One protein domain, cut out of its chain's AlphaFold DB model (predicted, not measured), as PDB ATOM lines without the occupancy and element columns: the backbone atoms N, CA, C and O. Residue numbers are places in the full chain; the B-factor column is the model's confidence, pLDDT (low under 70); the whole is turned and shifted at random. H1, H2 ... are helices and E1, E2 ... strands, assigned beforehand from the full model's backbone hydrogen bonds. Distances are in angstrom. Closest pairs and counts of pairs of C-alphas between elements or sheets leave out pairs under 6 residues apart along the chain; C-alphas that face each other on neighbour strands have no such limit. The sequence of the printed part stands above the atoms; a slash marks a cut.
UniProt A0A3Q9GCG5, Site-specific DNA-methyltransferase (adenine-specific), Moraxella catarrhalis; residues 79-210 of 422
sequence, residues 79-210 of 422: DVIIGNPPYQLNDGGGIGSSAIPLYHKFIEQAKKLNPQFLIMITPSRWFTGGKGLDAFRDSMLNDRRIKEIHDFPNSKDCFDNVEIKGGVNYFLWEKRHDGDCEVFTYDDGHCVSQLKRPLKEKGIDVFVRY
ATOM      1  N   ASP A  79     230.059 314.890 231.062       95.56
ATOM      2  CA  ASP A  79     230.654 314.487 229.788       95.56
ATOM      3  C   ASP A  79     229.927 315.157 228.625       95.56
ATOM      4  O   ASP A  79     230.560 315.671 227.705       95.56
ATOM      5  N   VAL A  80     228.598 315.234 228.698       96.94
ATOM      6  CA  VAL A  80     227.751 315.777 227.637       96.94
ATOM      7  C   VAL A  80     226.730 316.735 228.235       96.94
ATOM      8  O   VAL A  80     226.070 316.414 229.220       96.94
ATOM      9  N   ILE A  81     226.566 317.898 227.606       95.88
ATOM     10  CA  ILE A  81     225.434 318.794 227.844       95.88
ATOM     11  C   ILE A  81     224.689 318.971 226.522       95.88
ATOM     12  O   ILE A  81     225.270 319.420 225.534       95.88
ATOM     13  N   ILE A  82     223.397 318.648 226.519       97.19
ATOM     14  CA  ILE A  82     222.490 318.871 225.389       97.19
ATOM     15  C   ILE A  82     221.338 319.778 225.815       97.19
ATOM     16  O   ILE A  82     220.858 319.675 226.943       97.19
ATOM     17  N   GLY A  83     220.867 320.661 224.937       94.50
ATOM     18  CA  GLY A  83     219.719 321.493 225.282       94.50
ATOM     19  C   GLY A  83     219.103 322.291 224.141       94.50
ATOM     20  O   GLY A  83     219.721 322.569 223.119       94.50
ATOM     21  N   ASN A  84     217.859 322.707 224.364       94.06
ATOM     22  CA  ASN A  84     217.167 323.735 223.594       94.06
ATOM     23  C   ASN A  84     216.851 324.896 224.554       94.06
ATOM     24  O   ASN A  84     215.769 324.920 225.147       94.06
ATOM     25  N   PRO A  85     217.823 325.784 224.837       91.94
ATOM     26  CA  PRO A  85     217.652 326.841 225.822       91.94
ATOM     27  C   PRO A  85     216.539 327.816 225.418       91.94
ATOM     28  O   PRO A  85     216.300 328.035 224.233       91.94
ATOM     29  N   PRO A  86     215.893 328.488 226.384       88.31
ATOM     30  CA  PRO A  86     214.912 329.528 226.088       88.31
ATOM     31  C   PRO A  86     215.545 330.678 225.289       88.31
ATOM     32  O   PRO A  86     216.618 331.185 225.628       88.31
ATOM     33  N   TYR A  87     214.877 331.123 224.221       86.94
ATOM     34  CA  TYR A  87     215.485 332.066 223.273       86.94
ATOM     35  C   TYR A  87     215.466 333.518 223.740       86.94
ATOM     36  O   TYR A  87     216.426 334.252 223.500       86.94
ATOM     37  N   GLN A  88     214.393 333.950 224.396       81.62
ATOM     38  CA  GLN A  88     214.193 335.344 224.775       81.62
ATOM     39  C   GLN A  88     213.286 335.463 225.998       81.62
ATOM     40  O   GLN A  88     212.409 334.628 226.210       81.62
ATOM     41  N   LEU A  89     213.479 336.530 226.767       71.06
ATOM     42  CA  LEU A  89     212.565 336.933 227.834       71.06
ATOM     43  C   LEU A  89     211.579 337.975 227.314       71.06
ATOM     44  O   LEU A  89     211.983 338.982 226.730       71.06
ATOM     45  N   ASN A  90     210.290 337.741 227.561       60.44
ATOM     46  CA  ASN A  90     209.253 338.741 227.335       60.44
ATOM     47  C   ASN A  90     209.298 339.743 228.497       60.44
ATOM     48  O   ASN A  90     209.043 339.379 229.643       60.44
ATOM     49  N   ASP A  91     209.642 340.998 228.222       49.19
ATOM     50  CA  ASP A  91     209.811 342.046 229.235       49.19
ATOM     51  C   ASP A  91     208.498 342.754 229.619       49.19
ATOM     52  O   ASP A  91     208.522 343.763 230.321       49.19
ATOM     53  N   GLY A  92     207.343 342.221 229.200       43.06
ATOM     54  CA  GLY A  92     206.019 342.763 229.523       43.06
ATOM     55  C   GLY A  92     205.701 344.110 228.856       43.06
ATOM     56  O   GLY A  92     204.635 344.668 229.105       43.06
ATOM     57  N   GLY A  93     206.589 344.636 228.004       38.84
ATOM     58  CA  GLY A  93     206.347 345.828 227.192       38.84
ATOM     59  C   GLY A  93     205.721 345.461 225.845       38.84
ATOM     60  O   GLY A  93     206.175 344.534 225.178       38.84
ATOM     61  N   GLY A  94     204.665 346.171 225.444       39.81
ATOM     62  CA  GLY A  94     203.901 345.892 224.222       39.81
ATOM     63  C   GLY A  94     204.720 345.771 222.921       39.81
ATOM     64  O   GLY A  94     205.831 346.279 222.801       39.81
ATOM     65  N   ILE A  95     204.120 345.086 221.939       35.41
ATOM     66  CA  ILE A  95     204.539 344.873 220.535       35.41
ATOM     67  C   ILE A  95     206.073 344.832 220.304       35.41
ATOM     68  O   ILE A  95     206.688 345.715 219.704       35.41
ATOM     69  N   GLY A  96     206.689 343.727 220.732       44.09
ATOM     70  CA  GLY A  96     207.507 342.883 219.846       44.09
ATOM     71  C   GLY A  96     208.906 343.341 219.408       44.09
ATOM     72  O   GLY A  96     209.466 342.706 218.519       44.09
ATOM     73  N   SER A  97     209.508 344.392 219.976       41.62
ATOM     74  CA  SER A  97     210.783 344.933 219.444       41.62
ATOM     75  C   SER A  97     211.963 345.055 220.422       41.62
ATOM     76  O   SER A  97     213.038 345.494 220.009       41.62
ATOM     77  N   SER A  98     211.829 344.632 221.687       50.81
ATOM     78  CA  SER A  98     212.889 344.816 222.703       50.81
ATOM     79  C   SER A  98     213.275 343.566 223.503       50.81
ATOM     80  O   SER A  98     214.044 343.688 224.457       50.81
ATOM     81  N   ALA A  99     212.811 342.380 223.096       62.22
ATOM     82  CA  ALA A  99     213.123 341.127 223.776       62.22
ATOM     83  C   ALA A  99     214.641 340.868 223.795       62.22
ATOM     84  O   ALA A  99     215.321 340.920 222.763       62.22
ATOM     85  N   ILE A 100     215.178 340.640 224.994       72.56
ATOM     86  CA  ILE A 100     216.604 340.392 225.212       72.56
ATOM     87  C   ILE A 100     216.847 338.897 224.961       72.56
ATOM     88  O   ILE A 100     216.153 338.073 225.570       72.56
ATOM     89  N   PRO A 101     217.789 338.524 224.073       84.62
ATOM     90  CA  PRO A 101     218.174 337.130 223.893       84.62
ATOM     91  C   PRO A 101     218.600 336.512 225.226       84.62
ATOM     92  O   PRO A 101     219.257 337.179 226.014       84.62
ATOM     93  N   LEU A 102     218.278 335.243 225.472       88.19
ATOM     94  CA  LEU A 102     218.637 334.566 226.724       88.19
ATOM     95  C   LEU A 102     219.505 333.322 226.520       88.19
ATOM     96  O   LEU A 102     220.351 333.023 227.361       88.19
ATOM     97  N   TYR A 103     219.361 332.649 225.378       91.56
ATOM     98  CA  TYR A 103     220.069 331.405 225.061       91.56
ATOM     99  C   TYR A 103     221.593 331.494 225.230       91.56
ATOM    100  O   TYR A 103     222.219 330.538 225.678       91.56
ATOM    101  N   HIS A 104     222.192 332.651 224.928       93.25
ATOM    102  CA  HIS A 104     223.633 332.867 225.052       93.25
ATOM    103  C   HIS A 104     224.136 332.664 226.487       93.25
ATOM    104  O   HIS A 104     225.178 332.047 226.685       93.25
ATOM    105  N   LYS A 105     223.354 333.072 227.496       92.50
ATOM    106  CA  LYS A 105     223.712 332.893 228.910       92.50
ATOM    107  C   LYS A 105     223.754 331.419 229.298       92.50
ATOM    108  O   LYS A 105     224.639 331.002 230.035       92.50
ATOM    109  N   PHE A 106     222.829 330.616 228.775       93.19
ATOM    110  CA  PHE A 106     222.819 329.170 229.001       93.19
ATOM    111  C   PHE A 106     224.045 328.501 228.381       93.19
ATOM    112  O   PHE A 106     224.678 327.672 229.025       93.19
ATOM    113  N   ILE A 107     224.418 328.896 227.164       95.81
ATOM    114  CA  ILE A 107     225.611 328.374 226.486       95.81
ATOM    115  C   ILE A 107     226.874 328.742 227.271       95.81
ATOM    116  O   ILE A 107     227.721 327.887 227.511       95.81
ATOM    117  N   GLU A 108     226.990 329.992 227.719       95.06
ATOM    118  CA  GLU A 108     228.124 330.449 228.527       95.06
ATOM    119  C   GLU A 108     228.239 329.687 229.850       95.06
ATOM    120  O   GLU A 108     229.338 329.267 230.212       95.06
ATOM    121  N   GLN A 109     227.127 329.461 230.556       91.69
ATOM    122  CA  GLN A 109     227.140 328.669 231.789       91.69
ATOM    123  C   GLN A 109     227.461 327.194 231.521       91.69
ATOM    124  O   GLN A 109     228.283 326.619 232.228       91.69
ATOM    125  N   ALA A 110     226.915 326.600 230.457       93.56
ATOM    126  CA  ALA A 110     227.226 325.225 230.072       93.56
ATOM    127  C   ALA A 110     228.719 325.041 229.753       93.56
ATOM    128  O   ALA A 110     229.328 324.071 230.197       93.56
ATOM    129  N   LYS A 111     229.352 326.005 229.070       94.06
ATOM    130  CA  LYS A 111     230.803 325.985 228.822       94.06
ATOM    131  C   LYS A 111     231.623 326.042 230.117       94.06
ATOM    132  O   LYS A 111     232.674 325.409 230.182       94.06
ATOM    133  N   LYS A 112     231.165 326.758 231.154       92.06
ATOM    134  CA  LYS A 112     231.864 326.833 232.457       92.06
ATOM    135  C   LYS A 112     231.851 325.513 233.225       92.06
ATOM    136  O   LYS A 112     232.815 325.236 233.929       92.06
ATOM    137  N   LEU A 113     230.820 324.687 233.041       91.31
ATOM    138  CA  LEU A 113     230.779 323.318 233.576       91.31
ATOM    139  C   LEU A 113     231.786 322.378 232.887       91.31
ATOM    140  O   LEU A 113     231.977 321.246 233.318       91.31
ATOM    141  N   ASN A 114     232.477 322.869 231.850       92.38
ATOM    142  CA  ASN A 114     233.626 322.236 231.213       92.38
ATOM    143  C   ASN A 114     233.369 320.804 230.683       92.38
ATOM    144  O   ASN A 114     234.215 319.924 230.924       92.38
ATOM    145  N   PRO A 115     232.248 320.567 229.959       96.19
ATOM    146  CA  PRO A 115     231.887 319.236 229.487       96.19
ATOM    147  C   PRO A 115     232.861 318.713 228.428       96.19
ATOM    148  O   PRO A 115     233.656 319.489 227.902       96.19
ATOM    149  N   GLN A 116     232.819 317.422 228.075       97.44
ATOM    150  CA  GLN A 116     233.528 316.947 226.873       97.44
ATOM    151  C   GLN A 116     232.817 317.418 225.598       97.44
ATOM    152  O   GLN A 116     233.487 317.864 224.666       97.44
ATOM    153  N   PHE A 117     231.481 317.388 225.594       98.44
ATOM    154  CA  PHE A 117     230.637 317.777 224.467       98.44
ATOM    155  C   PHE A 117     229.516 318.724 224.898       98.44
ATOM    156  O   PHE A 117     228.889 318.541 225.944       98.44
ATOM    157  N   LEU A 118     229.238 319.721 224.064       98.50
ATOM    158  CA  LEU A 118     228.129 320.651 224.235       98.50
ATOM    159  C   LEU A 118     227.364 320.779 222.917       98.50
ATOM    160  O   LEU A 118     227.942 321.184 221.909       98.50
ATOM    161  N   ILE A 119     226.066 320.468 222.955       98.62
ATOM    162  CA  ILE A 119     225.142 320.613 221.827       98.62
ATOM    163  C   ILE A 119     223.965 321.481 222.253       98.62
ATOM    164  O   ILE A 119     223.253 321.160 223.203       98.62
ATOM    165  N   MET A 120     223.742 322.593 221.557       98.00
ATOM    166  CA  MET A 120     222.642 323.505 221.870       98.00
ATOM    167  C   MET A 120     221.897 323.908 220.604       98.00
ATOM    168  O   MET A 120     222.525 324.348 219.644       98.00
ATOM    169  N   ILE A 121     220.568 323.809 220.627       97.19
ATOM    170  CA  ILE A 121     219.690 324.341 219.577       97.19
ATOM    171  C   ILE A 121     219.437 325.824 219.865       97.19
ATOM    172  O   ILE A 121     218.983 326.191 220.946       97.19
ATOM    173  N   THR A 122     219.742 326.704 218.915       95.19
ATOM    174  CA  THR A 122     219.699 328.160 219.101       95.19
ATOM    175  C   THR A 122     219.179 328.868 217.848       95.19
ATOM    176  O   THR A 122     219.299 328.338 216.745       95.19
ATOM    177  N   PRO A 123     218.657 330.101 217.946       93.19
ATOM    178  CA  PRO A 123     218.403 330.919 216.763       93.19
ATOM    179  C   PRO A 123     219.713 331.292 216.059       93.19
ATOM    180  O   PRO A 123     220.626 331.791 216.710       93.19
ATOM    181  N   SER A 124     219.782 331.215 214.728       92.94
ATOM    182  CA  SER A 124     220.980 331.591 213.942       92.94
ATOM    183  C   SER A 124     221.263 333.094 213.900       92.94
ATOM    184  O   SER A 124     222.232 333.547 213.299       92.94
ATOM    185  N   ARG A 125     220.456 333.910 214.585       87.94
ATOM    186  CA  ARG A 125     220.630 335.368 214.645       87.94
ATOM    187  C   ARG A 125     222.017 335.783 215.145       87.94
ATOM    188  O   ARG A 125     222.535 336.787 214.653       87.94
ATOM    189  N   TRP A 126     222.609 335.016 216.070       91.62
ATOM    190  CA  TRP A 126     223.933 335.307 216.631       91.62
ATOM    191  C   TRP A 126     225.058 335.269 215.592       91.62
ATOM    192  O   TRP A 126     226.106 335.846 215.853       91.62
ATOM    193  N   PHE A 127     224.846 334.669 214.415       93.56
ATOM    194  CA  PHE A 127     225.827 334.632 213.327       93.56
ATOM    195  C   PHE A 127     226.280 336.023 212.889       93.56
ATOM    196  O   PHE A 127     227.473 336.250 212.719       93.56
ATOM    197  N   THR A 128     225.356 336.973 212.734       87.75
ATOM    198  CA  THR A 128     225.690 338.308 212.212       87.75
ATOM    199  C   THR A 128     225.320 339.455 213.142       87.75
ATOM    200  O   THR A 128     225.776 340.578 212.937       87.75
ATOM    201  N   GLY A 129     224.504 339.218 214.173       78.69
ATOM    202  CA  GLY A 129     224.022 340.310 215.009       78.69
ATOM    203  C   GLY A 129     223.118 339.887 216.157       78.69
ATOM    204  O   GLY A 129     223.127 338.758 216.635       78.69
ATOM    205  N   GLY A 130     222.299 340.840 216.584       75.00
ATOM    206  CA  GLY A 130     221.349 340.687 217.678       75.00
ATOM    207  C   GLY A 130     221.724 341.548 218.877       75.00
ATOM    208  O   GLY A 130     222.887 341.703 219.244       75.00
ATOM    209  N   LYS A 131     220.700 342.164 219.467       75.75
ATOM    210  CA  LYS A 131     220.855 343.121 220.561       75.75
ATOM    211  C   LYS A 131     221.523 342.435 221.759       75.75
ATOM    212  O   LYS A 131     220.935 341.526 222.336       75.75
ATOM    213  N   GLY A 132     222.721 342.895 222.123       83.25
ATOM    214  CA  GLY A 132     223.485 342.369 223.260       83.25
ATOM    215  C   GLY A 132     224.257 341.074 222.986       83.25
ATOM    216  O   GLY A 132     224.716 340.459 223.938       83.25
ATOM    217  N   LEU A 133     224.402 340.653 221.723       89.06
ATOM    218  CA  LEU A 133     225.079 339.400 221.366       89.06
ATOM    219  C   LEU A 133     226.500 339.574 220.826       89.06
ATOM    220  O   LEU A 133     227.119 338.575 220.490       89.06
ATOM    221  N   ASP A 134     227.028 340.794 220.728       89.94
ATOM    222  CA  ASP A 134     228.331 341.022 220.087       89.94
ATOM    223  C   ASP A 134     229.471 340.283 220.805       89.94
ATOM    224  O   ASP A 134     230.171 339.496 220.178       89.94
ATOM    225  N   ALA A 135     229.572 340.413 222.134       92.38
ATOM    226  CA  ALA A 135     230.581 339.697 222.922       92.38
ATOM    227  C   ALA A 135     230.412 338.166 222.862       92.38
ATOM    228  O   ALA A 135     231.395 337.429 222.789       92.38
ATOM    229  N   PHE A 136     229.166 337.684 222.859       94.38
ATOM    230  CA  PHE A 136     228.872 336.259 222.716       94.38
ATOM    231  C   PHE A 136     229.282 335.738 221.333       94.38
ATOM    232  O   PHE A 136     229.945 334.708 221.238       94.38
ATOM    233  N   ARG A 137     228.937 336.466 220.262       95.00
ATOM    234  CA  ARG A 137     229.325 336.142 218.885       95.00
ATOM    235  C   ARG A 137     230.841 336.096 218.758       95.00
ATOM    236  O   ARG A 137     231.358 335.114 218.243       95.00
ATOM    237  N   ASP A 138     231.544 337.102 219.269       94.19
ATOM    238  CA  ASP A 138     233.006 337.127 219.249       94.19
ATOM    239  C   ASP A 138     233.601 335.941 220.020       94.19
ATOM    240  O   ASP A 138     234.517 335.286 219.526       94.19
ATOM    241  N   SER A 139     233.058 335.604 221.192       95.19
ATOM    242  CA  SER A 139     233.475 334.429 221.968       95.19
ATOM    243  C   SER A 139     233.274 333.121 221.197       95.19
ATOM    244  O   SER A 139     234.179 332.293 221.155       95.19
ATOM    245  N   MET A 140     232.122 332.939 220.546       96.38
ATOM    246  CA  MET A 140     231.819 331.740 219.756       96.38
ATOM    247  C   MET A 140     232.678 331.651 218.488       96.38
ATOM    248  O   MET A 140     233.248 330.602 218.213       96.38
ATOM    249  N   LEU A 141     232.824 332.747 217.736       95.88
ATOM    250  CA  LEU A 141     233.584 332.784 216.480       95.88
ATOM    251  C   LEU A 141     235.087 332.554 216.662       95.88
ATOM    252  O   LEU A 141     235.743 332.068 215.743       95.88
ATOM    253  N   ASN A 142     235.636 332.922 217.821       94.88
ATOM    254  CA  ASN A 142     237.039 332.678 218.158       94.88
ATOM    255  C   ASN A 142     237.257 331.333 218.876       94.88
ATOM    256  O   ASN A 142     238.397 330.988 219.187       94.88
ATOM    257  N   ASP A 143     236.198 330.563 219.148       96.19
ATOM    258  CA  ASP A 143     236.314 329.275 219.823       96.19
ATOM    259  C   ASP A 143     236.564 328.138 218.822       96.19
ATOM    260  O   ASP A 143     235.648 327.612 218.193       96.19
ATOM    261  N   ARG A 144     237.827 327.713 218.729       96.62
ATOM    262  CA  ARG A 144     238.284 326.627 217.841       96.62
ATOM    263  C   ARG A 144     237.786 325.233 218.237       96.62
ATOM    264  O   ARG A 144     238.097 324.269 217.546       96.62
ATOM    265  N   ARG A 145     237.009 325.133 219.322       97.94
ATOM    266  CA  ARG A 145     236.358 323.903 219.795       97.94
ATOM    267  C   ARG A 145     234.966 323.685 219.206       97.94
ATOM    268  O   ARG A 145     234.412 322.603 219.383       97.94
ATOM    269  N   ILE A 146     234.381 324.669 218.517       98.12
ATOM    270  CA  ILE A 146     233.160 324.432 217.734       98.12
ATOM    271  C   ILE A 146     233.559 323.639 216.490       98.12
ATOM    272  O   ILE A 146     234.216 324.152 215.584       98.12
ATOM    273  N   LYS A 147     233.189 322.365 216.496       98.44
ATOM    274  CA  LYS A 147     233.545 321.386 215.479       98.44
ATOM    275  C   LYS A 147     232.546 321.370 214.336       98.44
ATOM    276  O   LYS A 147     232.961 321.242 213.189       98.44
ATOM    277  N   GLU A 148     231.258 321.517 214.642       98.62
ATOM    278  CA  GLU A 148     230.181 321.423 213.652       98.62
ATOM    279  C   GLU A 148     229.123 322.501 213.902       98.62
ATOM    280  O   GLU A 148     228.806 322.819 215.050       98.62
ATOM    281  N   ILE A 149     228.564 323.050 212.824       98.56
ATOM    282  CA  ILE A 149     227.371 323.899 212.826       98.56
ATOM    283  C   ILE A 149     226.400 323.333 211.800       98.56
ATOM    284  O   ILE A 149     226.734 323.208 210.625       98.56
ATOM    285  N   HIS A 150     225.175 323.075 212.240       98.19
ATOM    286  CA  HIS A 150     224.068 322.635 211.404       98.19
ATOM    287  C   HIS A 150     223.028 323.741 211.370       98.19
ATOM    288  O   HIS A 150     222.335 323.979 212.358       98.19
ATOM    289  N   ASP A 151     222.971 324.458 210.252       97.38
ATOM    290  CA  ASP A 151     222.143 325.644 210.077       97.38
ATOM    291  C   ASP A 151     220.907 325.363 209.218       97.38
ATOM    292  O   ASP A 151     220.995 324.766 208.146       97.38
ATOM    293  N   PHE A 152     219.769 325.864 209.686       95.25
ATOM    294  CA  PHE A 152     218.449 325.757 209.076       95.25
ATOM    295  C   PHE A 152     217.927 327.182 208.827       95.25
ATOM    296  O   PHE A 152     217.383 327.825 209.737       95.25
ATOM    297  N   PRO A 153     218.126 327.738 207.614       91.00
ATOM    298  CA  PRO A 153     217.622 329.055 207.235       91.00
ATOM    299  C   PRO A 153     216.124 329.220 207.418       91.00
ATOM    300  O   PRO A 153     215.695 330.245 207.958       91.00
ATOM    301  N   ASN A 154     215.352 328.204 207.042       89.31
ATOM    302  CA  ASN A 154     213.935 328.137 207.334       89.31
ATOM    303  C   ASN A 154     213.716 327.475 208.700       89.31
ATOM    304  O   ASN A 154     213.953 326.286 208.873       89.31
ATOM    305  N   SER A 155     213.235 328.234 209.689       89.31
ATOM    306  CA  SER A 155     212.986 327.669 211.022       89.31
ATOM    307  C   SER A 155     211.835 326.666 211.055       89.31
ATOM    308  O   SER A 155     211.747 325.897 212.010       89.31
ATOM    309  N   LYS A 156     210.944 326.694 210.054       89.75
ATOM    310  CA  LYS A 156     209.797 325.783 209.979       89.75
ATOM    311  C   LYS A 156     210.234 324.335 209.787       89.75
ATOM    312  O   LYS A 156     209.586 323.466 210.336       89.75
ATOM    313  N   ASP A 157     211.390 324.098 209.171       89.19
ATOM    314  CA  ASP A 157     211.978 322.761 209.023       89.19
ATOM    315  C   ASP A 157     212.228 322.065 210.378       89.19
ATOM    316  O   ASP A 157     212.373 320.849 210.441       89.19
ATOM    317  N   CYS A 158     212.309 322.833 211.473       91.06
ATOM    318  CA  CYS A 158     212.484 322.310 212.831       91.06
ATOM    319  C   CYS A 158     211.289 322.594 213.754       91.06
ATOM    320  O   CYS A 158     211.057 321.851 214.706       91.06
ATOM    321  N   PHE A 159     210.577 323.703 213.533       89.81
ATOM    322  CA  PHE A 159     209.527 324.194 214.420       89.81
ATOM    323  C   PHE A 159     208.327 324.732 213.626       89.81
ATOM    324  O   PHE A 159     208.265 325.917 213.297       89.81
ATOM    325  N   ASP A 160     207.325 323.885 213.392       86.19
ATOM    326  CA  ASP A 160     206.155 324.230 212.565       86.19
ATOM    327  C   ASP A 160     205.260 325.330 213.160       86.19
ATOM    328  O   ASP A 160     204.603 326.083 212.439       86.19
ATOM    329  N   ASN A 161     205.237 325.444 214.490       85.75
ATOM    330  CA  ASN A 161     204.253 326.257 215.213       85.75
ATOM    331  C   ASN A 161     204.755 327.653 215.617       85.75
ATOM    332  O   ASN A 161     204.008 328.414 216.235       85.75
ATOM    333  N   VAL A 162     206.014 327.997 215.326       82.88
ATOM    334  CA  VAL A 162     206.613 329.274 215.744       82.88
ATOM    335  C   VAL A 162     207.456 329.903 214.639       82.88
ATOM    336  O   VAL A 162     208.281 329.259 214.001       82.88
ATOM    337  N   GLU A 163     207.287 331.210 214.435       78.44
ATOM    338  CA  GLU A 163     208.120 331.967 213.502       78.44
ATOM    339  C   GLU A 163     209.411 332.427 214.198       78.44
ATOM    340  O   GLU A 163     209.390 333.305 215.066       78.44
ATOM    341  N   ILE A 164     210.557 331.861 213.803       82.06
ATOM    342  CA  ILE A 164     211.870 332.240 214.336       82.06
ATOM    343  C   ILE A 164     212.670 332.947 213.240       82.06
ATOM    344  O   ILE A 164     213.385 332.344 212.441       82.06
ATOM    345  N   LYS A 165     212.577 334.280 213.225       78.06
ATOM    346  CA  LYS A 165     213.300 335.109 212.248       78.06
ATOM    347  C   LYS A 165     214.814 334.939 212.356       78.06
ATOM    348  O   LYS A 165     215.389 335.178 213.429       78.06
ATOM    349  N   GLY A 166     215.432 334.643 211.215       80.62
ATOM    350  CA  GLY A 166     216.865 334.389 211.057       80.62
ATOM    351  C   GLY A 166     217.228 332.905 210.952       80.62
ATOM    352  O   GLY A 166     218.377 332.606 210.630       80.62
ATOM    353  N   GLY A 167     216.274 331.993 211.164       89.69
ATOM    354  CA  GLY A 167     216.511 330.551 211.169       89.69
ATOM    355  C   GLY A 167     217.026 330.037 212.513       89.69
ATOM    356  O   GLY A 167     217.187 330.797 213.478       89.69
ATOM    357  N   VAL A 168     217.284 328.736 212.568       94.12
ATOM    358  CA  VAL A 168     217.793 328.026 213.747       94.12
ATOM    359  C   VAL A 168     219.034 327.228 213.380       94.12
ATOM    360  O   VAL A 168     219.238 326.870 212.228       94.12
ATOM    361  N   ASN A 169     219.883 326.963 214.359       97.12
ATOM    362  CA  ASN A 169     221.028 326.079 214.214       97.12
ATOM    363  C   ASN A 169     221.171 325.228 215.465       97.12
ATOM    364  O   ASN A 169     220.702 325.603 216.542       97.12
ATOM    365  N   TYR A 170     221.910 324.140 215.340       97.81
ATOM    366  CA  TYR A 170     222.637 323.593 216.472       97.81
ATOM    367  C   TYR A 170     224.120 323.508 216.137       97.81
ATOM    368  O   TYR A 170     224.513 323.507 214.970       97.81
ATOM    369  N   PHE A 171     224.948 323.460 217.171       98.44
ATOM    370  CA  PHE A 171     226.386 323.292 217.023       98.44
ATOM    371  C   PHE A 171     226.878 322.127 217.876       98.44
ATOM    372  O   PHE A 171     226.303 321.852 218.929       98.44
ATOM    373  N   LEU A 172     227.964 321.493 217.440       98.62
ATOM    374  CA  LEU A 172     228.767 320.593 218.256       98.62
ATOM    375  C   LEU A 172     230.010 321.344 218.721       98.62
ATOM    376  O   LEU A 172     230.871 321.709 217.921       98.62
ATOM    377  N   TRP A 173     230.111 321.563 220.025       98.56
ATOM    378  CA  TRP A 173     231.337 322.011 220.671       98.56
ATOM    379  C   TRP A 173     231.986 320.814 221.364       98.56
ATOM    380  O   TRP A 173     231.330 320.101 222.123       98.56
ATOM    381  N   GLU A 174     233.267 320.586 221.095       98.19
ATOM    382  CA  GLU A 174     234.044 319.471 221.631       98.19
ATOM    383  C   GLU A 174     235.287 320.020 222.333       98.19
ATOM    384  O   GLU A 174     236.131 320.675 221.724       98.19
ATOM    385  N   LYS A 175     235.436 319.723 223.625       96.94
ATOM    386  CA  LYS A 175     236.468 320.302 224.503       96.94
ATOM    387  C   LYS A 175     237.889 320.227 223.953       96.94
ATOM    388  O   LYS A 175     238.688 321.124 224.217       96.94
ATOM    389  N   ARG A 176     238.204 319.128 223.264       96.94
ATOM    390  CA  ARG A 176     239.537 318.812 222.735       96.94
ATOM    391  C   ARG A 176     239.695 319.151 221.253       96.94
ATOM    392  O   ARG A 176     240.791 318.972 220.732       96.94
ATOM    393  N   HIS A 177     238.637 319.606 220.584       98.12
ATOM    394  CA  HIS A 177     238.728 320.008 219.184       98.12
ATOM    395  C   HIS A 177     239.527 321.306 219.060       98.12
ATOM    396  O   HIS A 177     239.338 322.251 219.823       98.12
ATOM    397  N   ASP A 178     240.430 321.332 218.090       97.31
ATOM    398  CA  ASP A 178     241.227 322.499 217.738       97.31
ATOM    399  C   ASP A 178     241.379 322.531 216.217       97.31
ATOM    400  O   ASP A 178     242.326 321.991 215.642       97.31
ATOM    401  N   GLY A 179     240.404 323.123 215.533       96.12
ATOM    402  CA  GLY A 179     240.390 323.084 214.079       96.12
ATOM    403  C   GLY A 179     239.322 323.942 213.433       96.12
ATOM    404  O   GLY A 179     238.598 324.692 214.083       96.12
ATOM    405  N   ASP A 180     239.245 323.803 212.115       97.69
ATOM    406  CA  ASP A 180     238.146 324.341 211.324       97.69
ATOM    407  C   ASP A 180     236.830 323.634 211.673       97.69
ATOM    408  O   ASP A 180     236.822 322.480 212.115       97.69
ATOM    409  N   CYS A 181     235.726 324.341 211.447       98.12
ATOM    410  CA  CYS A 181     234.371 323.872 211.688       98.12
ATOM    411  C   CYS A 181     233.790 323.271 210.406       98.12
ATOM    412  O   CYS A 181     233.944 323.834 209.319       98.12
ATOM    413  N   GLU A 182     233.075 322.160 210.526       98.44
ATOM    414  CA  GLU A 182     232.200 321.663 209.467       98.44
ATOM    415  C   GLU A 182     230.874 322.419 209.516       98.44
ATOM    416  O   GLU A 182     230.210 322.478 210.548       98.44
ATOM    417  N   VAL A 183     230.515 323.071 208.414       98.50
ATOM    418  CA  VAL A 183     229.308 323.891 208.323       98.50
ATOM    419  C   VAL A 183     228.347 323.247 207.343       98.50
ATOM    420  O   VAL A 183     228.632 323.175 206.145       98.50
ATOM    421  N   PHE A 184     227.198 322.835 207.863       98.44
ATOM    422  CA  PHE A 184     226.103 322.220 207.132       98.44
ATOM    423  C   PHE A 184     224.957 323.220 206.990       98.44
ATOM    424  O   PHE A 184     224.600 323.913 207.945       98.44
ATOM    425  N   THR A 185     224.364 323.290 205.804       97.12
ATOM    426  CA  THR A 185     223.129 324.039 205.559       97.12
ATOM    427  C   THR A 185     222.052 323.073 205.107       97.12
ATOM    428  O   THR A 185     222.275 322.291 204.179       97.12
ATOM    429  N   TYR A 186     220.898 323.156 205.754       96.31
ATOM    430  CA  TYR A 186     219.736 322.333 205.464       96.31
ATOM    431  C   TYR A 186     218.628 323.160 204.822       96.31
ATOM    432  O   TYR A 186     218.459 324.332 205.156       96.31
ATOM    433  N   ASP A 187     217.891 322.537 203.913       92.12
ATOM    434  CA  ASP A 187     216.670 323.069 203.314       92.12
ATOM    435  C   ASP A 187     215.685 321.911 203.138       92.12
ATOM    436  O   ASP A 187     216.061 320.852 202.629       92.12
ATOM    437  N   ASP A 188     214.460 322.082 203.634       90.50
ATOM    438  CA  ASP A 188     213.396 321.070 203.605       90.50
ATOM    439  C   ASP A 188     213.868 319.705 204.148       90.50
ATOM    440  O   ASP A 188     213.677 318.649 203.546       90.50
ATOM    441  N   GLY A 189     214.607 319.736 205.262       87.44
ATOM    442  CA  GLY A 189     215.154 318.542 205.921       87.44
ATOM    443  C   GLY A 189     216.369 317.891 205.239       87.44
ATOM    444  O   GLY A 189     216.918 316.930 205.779       87.44
ATOM    445  N   HIS A 190     216.846 318.412 204.105       94.12
ATOM    446  CA  HIS A 190     217.975 317.851 203.358       94.12
ATOM    447  C   HIS A 190     219.230 318.714 203.490       94.12
ATOM    448  O   HIS A 190     219.166 319.938 203.425       94.12
ATOM    449  N   CYS A 191     220.402 318.086 203.636       96.50
ATOM    450  CA  CYS A 191     221.677 318.806 203.627       96.50
ATOM    451  C   CYS A 191     222.018 319.253 202.197       96.50
ATOM    452  O   CYS A 191     222.443 318.443 201.375       96.50
ATOM    453  N   VAL A 192     221.858 320.545 201.910       95.69
ATOM    454  CA  VAL A 192     222.092 321.139 200.580       95.69
ATOM    455  C   VAL A 192     223.501 321.708 200.409       95.69
ATOM    456  O   VAL A 192     223.916 322.023 199.296       95.69
ATOM    457  N   SER A 193     224.251 321.872 201.502       96.50
ATOM    458  CA  SER A 193     225.621 322.387 201.465       96.50
ATOM    459  C   SER A 193     226.426 321.918 202.670       96.50
ATOM    460  O   SER A 193     225.932 321.966 203.794       96.50
ATOM    461  N   GLN A 194     227.681 321.526 202.444       97.62
ATOM    462  CA  GLN A 194     228.635 321.140 203.483       97.62
ATOM    463  C   GLN A 194     230.023 321.676 203.127       97.62
ATOM    464  O   GLN A 194     230.489 321.512 201.999       97.62
ATOM    465  N   LEU A 195     230.697 322.313 204.085       98.06
ATOM    466  CA  LEU A 195     232.067 322.789 203.905       98.06
ATOM    467  C   LEU A 195     232.805 322.840 205.240       98.06
ATOM    468  O   LEU A 195     232.311 323.427 206.201       98.06
ATOM    469  N   LYS A 196     234.025 322.300 205.274       98.06
ATOM    470  CA  LYS A 196     234.954 322.502 206.387       98.06
ATOM    471  C   LYS A 196     235.725 323.805 206.190       98.06
ATOM    472  O   LYS A 196     236.396 323.970 205.172       98.06
ATOM    473  N   ARG A 197     235.594 324.743 207.130       96.88
ATOM    474  CA  ARG A 197     236.190 326.084 207.043       96.88
ATOM    475  C   ARG A 197     236.363 326.745 208.414       96.88
ATOM    476  O   ARG A 197     235.709 326.344 209.378       96.88
ATOM    477  N   PRO A 198     237.182 327.803 208.517       95.75
ATOM    478  CA  PRO A 198     237.207 328.635 209.709       95.75
ATOM    479  C   PRO A 198     235.821 329.228 209.999       95.75
ATOM    480  O   PRO A 198     235.114 329.650 209.082       95.75
ATOM    481  N   LEU A 199     235.450 329.323 211.280       93.81
ATOM    482  CA  LEU A 199     234.233 330.033 211.705       93.81
ATOM    483  C   LEU A 199     234.306 331.523 211.367       93.81
ATOM    484  O   LEU A 199     233.310 332.141 210.991       93.81
ATOM    485  N   LYS A 200     235.500 332.101 211.516       93.75
ATOM    486  CA  LYS A 200     235.766 333.521 211.327       93.75
ATOM    487  C   LYS A 200     236.706 333.719 210.144       93.75
ATOM    488  O   LYS A 200     237.880 333.356 210.203       93.75
ATOM    489  N   GLU A 201     236.196 334.318 209.071       93.81
ATOM    490  CA  GLU A 201     237.037 334.774 207.964       93.81
ATOM    491  C   GLU A 201     237.900 335.967 208.418       93.81
ATOM    492  O   GLU A 201     237.502 336.779 209.259       93.81
ATOM    493  N   LYS A 202     239.111 336.087 207.864       89.44
ATOM    494  CA  LYS A 202     240.080 337.101 208.301       89.44
ATOM    495  C   LYS A 202     239.516 338.519 208.134       89.44
ATOM    496  O   LYS A 202     239.180 338.936 207.029       89.44
ATOM    497  N   GLY A 203     239.476 339.275 209.234       86.62
ATOM    498  CA  GLY A 203     238.988 340.660 209.247       86.62
ATOM    499  C   GLY A 203     237.467 340.795 209.111       86.62
ATOM    500  O   GLY A 203     236.996 341.831 208.642       86.62
ATOM    501  N   ILE A 204     236.706 339.750 209.461       90.81
ATOM    502  CA  ILE A 204     235.241 339.731 209.404       90.81
ATOM    503  C   ILE A 204     234.687 339.305 210.765       90.81
ATOM    504  O   ILE A 204     234.961 338.205 211.227       90.81
ATOM    505  N   ASP A 205     233.885 340.163 211.396       89.00
ATOM    506  CA  ASP A 205     233.350 339.959 212.758       89.00
ATOM    507  C   ASP A 205     231.965 339.296 212.794       89.00
ATOM    508  O   ASP A 205     231.234 339.371 213.785       89.00
ATOM    509  N   VAL A 206     231.588 338.652 211.693       93.19
ATOM    510  CA  VAL A 206     230.341 337.902 211.547       93.19
ATOM    511  C   VAL A 206     230.620 336.522 210.966       93.19
ATOM    512  O   VAL A 206     231.567 336.334 210.202       93.19
ATOM    513  N   PHE A 207     229.765 335.562 211.298       95.62
ATOM    514  CA  PHE A 207     229.725 334.272 210.632       95.62
ATOM    515  C   PHE A 207     229.097 334.435 209.247       95.62
ATOM    516  O   PHE A 207     227.931 334.819 209.119       95.62
ATOM    517  N   VAL A 208     229.851 334.119 208.194       95.12
ATOM    518  CA  VAL A 208     229.314 334.103 206.830       95.12
ATOM    519  C   VAL A 208     228.501 332.829 206.666       95.12
ATOM    520  O   VAL A 208     229.062 331.747 206.518       95.12
ATOM    521  N   ARG A 209     227.177 332.953 206.707       93.62
ATOM    522  CA  ARG A 209     226.243 331.821 206.749       93.62
ATOM    523  C   ARG A 209     226.446 330.811 205.612       93.62
ATOM    524  O   ARG A 209     226.643 329.630 205.867       93.62
ATOM    525  N   TYR A 210     226.436 331.284 204.367       94.19
ATOM    526  CA  TYR A 210     226.429 330.426 203.181       94.19
ATOM    527  C   TYR A 210     227.837 329.973 202.786       94.19
ATOM    528  O   TYR A 210     228.712 330.806 202.544       94.19
TER     529      TYR A 210
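This is residues 79 to 210 of the 422 residues of the protein "Site-specific DNA-methyltransferase (adenine-specific)" of Moraxella catarrhalis (UniProt A0A3Q9GCG5). A twisted wall of six strands has helices H1 and H2 over one face and its other face bare; H3 sits beyond H2 on the covered side, and the last residues, 198 to 210, fold back on that side too. A loop sticks out at one end with residues 92 to 97. The printed part has 132 residues, with three named helices and six named strands along the chain as E1 H1 E2 H2 H3 E3 E4 E5 E6; the sheet is mixed, in the order E1 E2 E4 E3 E5 E6. The class is mixed, helices and strands, with under half of the residues, 62 of 132, in named elements. The whole is compact, with a radius of gyration of the C-alphas of 14.6 A and spans of 44 by 34 by 33 A.

The sheet runs from edge strand E1, residues 80 to 83, through E2, 117 to 123, E4, 168 to 174, E3, 146 to 152, and E5, 181 to 187, to edge strand E6, 190 to 197. E1 and E2 are parallel at 13 degrees, with N 81 and O 117 2.9 A apart, within hydrogen-bond range. E2 and E4 are antiparallel at 163 degrees (N 118 and O 173, 2.9 A). E3 and E4 form an antiparallel hairpin at 167 degrees, with N 150 and O 170 at 2.8 A. E3 and E5 are parallel at 12 degrees, with N 149 and O 182 at 2.9 A. E5 and E6 form an antiparallel hairpin at 160 degrees, with N 183 and O 195 at 2.9 A. H1, residues 103 to 112, is on the sheet over E2 at a height of 9.4 A, along the strands at 6 degrees to E2 on the local plane; the closest C-alphas of H1 and E2 are those of Tyr 103 and Thr 122, 6.8 A. E1, H1 and E2 make a strand-helix-strand unit, two parallel neighbour strands with a helix between, with a right-handed crossover; H1 on one face gives two layers, helix and sheet. H2, residues 124 to 127, is on the same face, over E4. H3, residues 134 to 141, is not on the sheet; it touches H2, closest C-alphas Trp 126 and Arg 137 at 5.9 A. E2, H2, H3 and E3 make a split unit, with E4 between the two strands, also right-handed. In H1 and H3 every O i to N i+4 pair is within hydrogen-bond range; H2 is too short for one.

E1 begins at C-alpha 80, (227.751, 315.777, 227.637). H1 is 14.7 A long, E2 19.5 A, E3 17.1 A, E4 20.0 A and E5 19.6 A. E6 is 20.3 A long and ends at C-alpha 197, (236.190, 326.084, 207.043).

The C-alphas of Gly 94 and Arg 176 are the two farthest apart, 44.8 A. The printed part has no cut. The links E1 to H1 and E3 to E4 are long. Mean pLDDT of the printed part is 89.1; residues 90 to 99 are under 70.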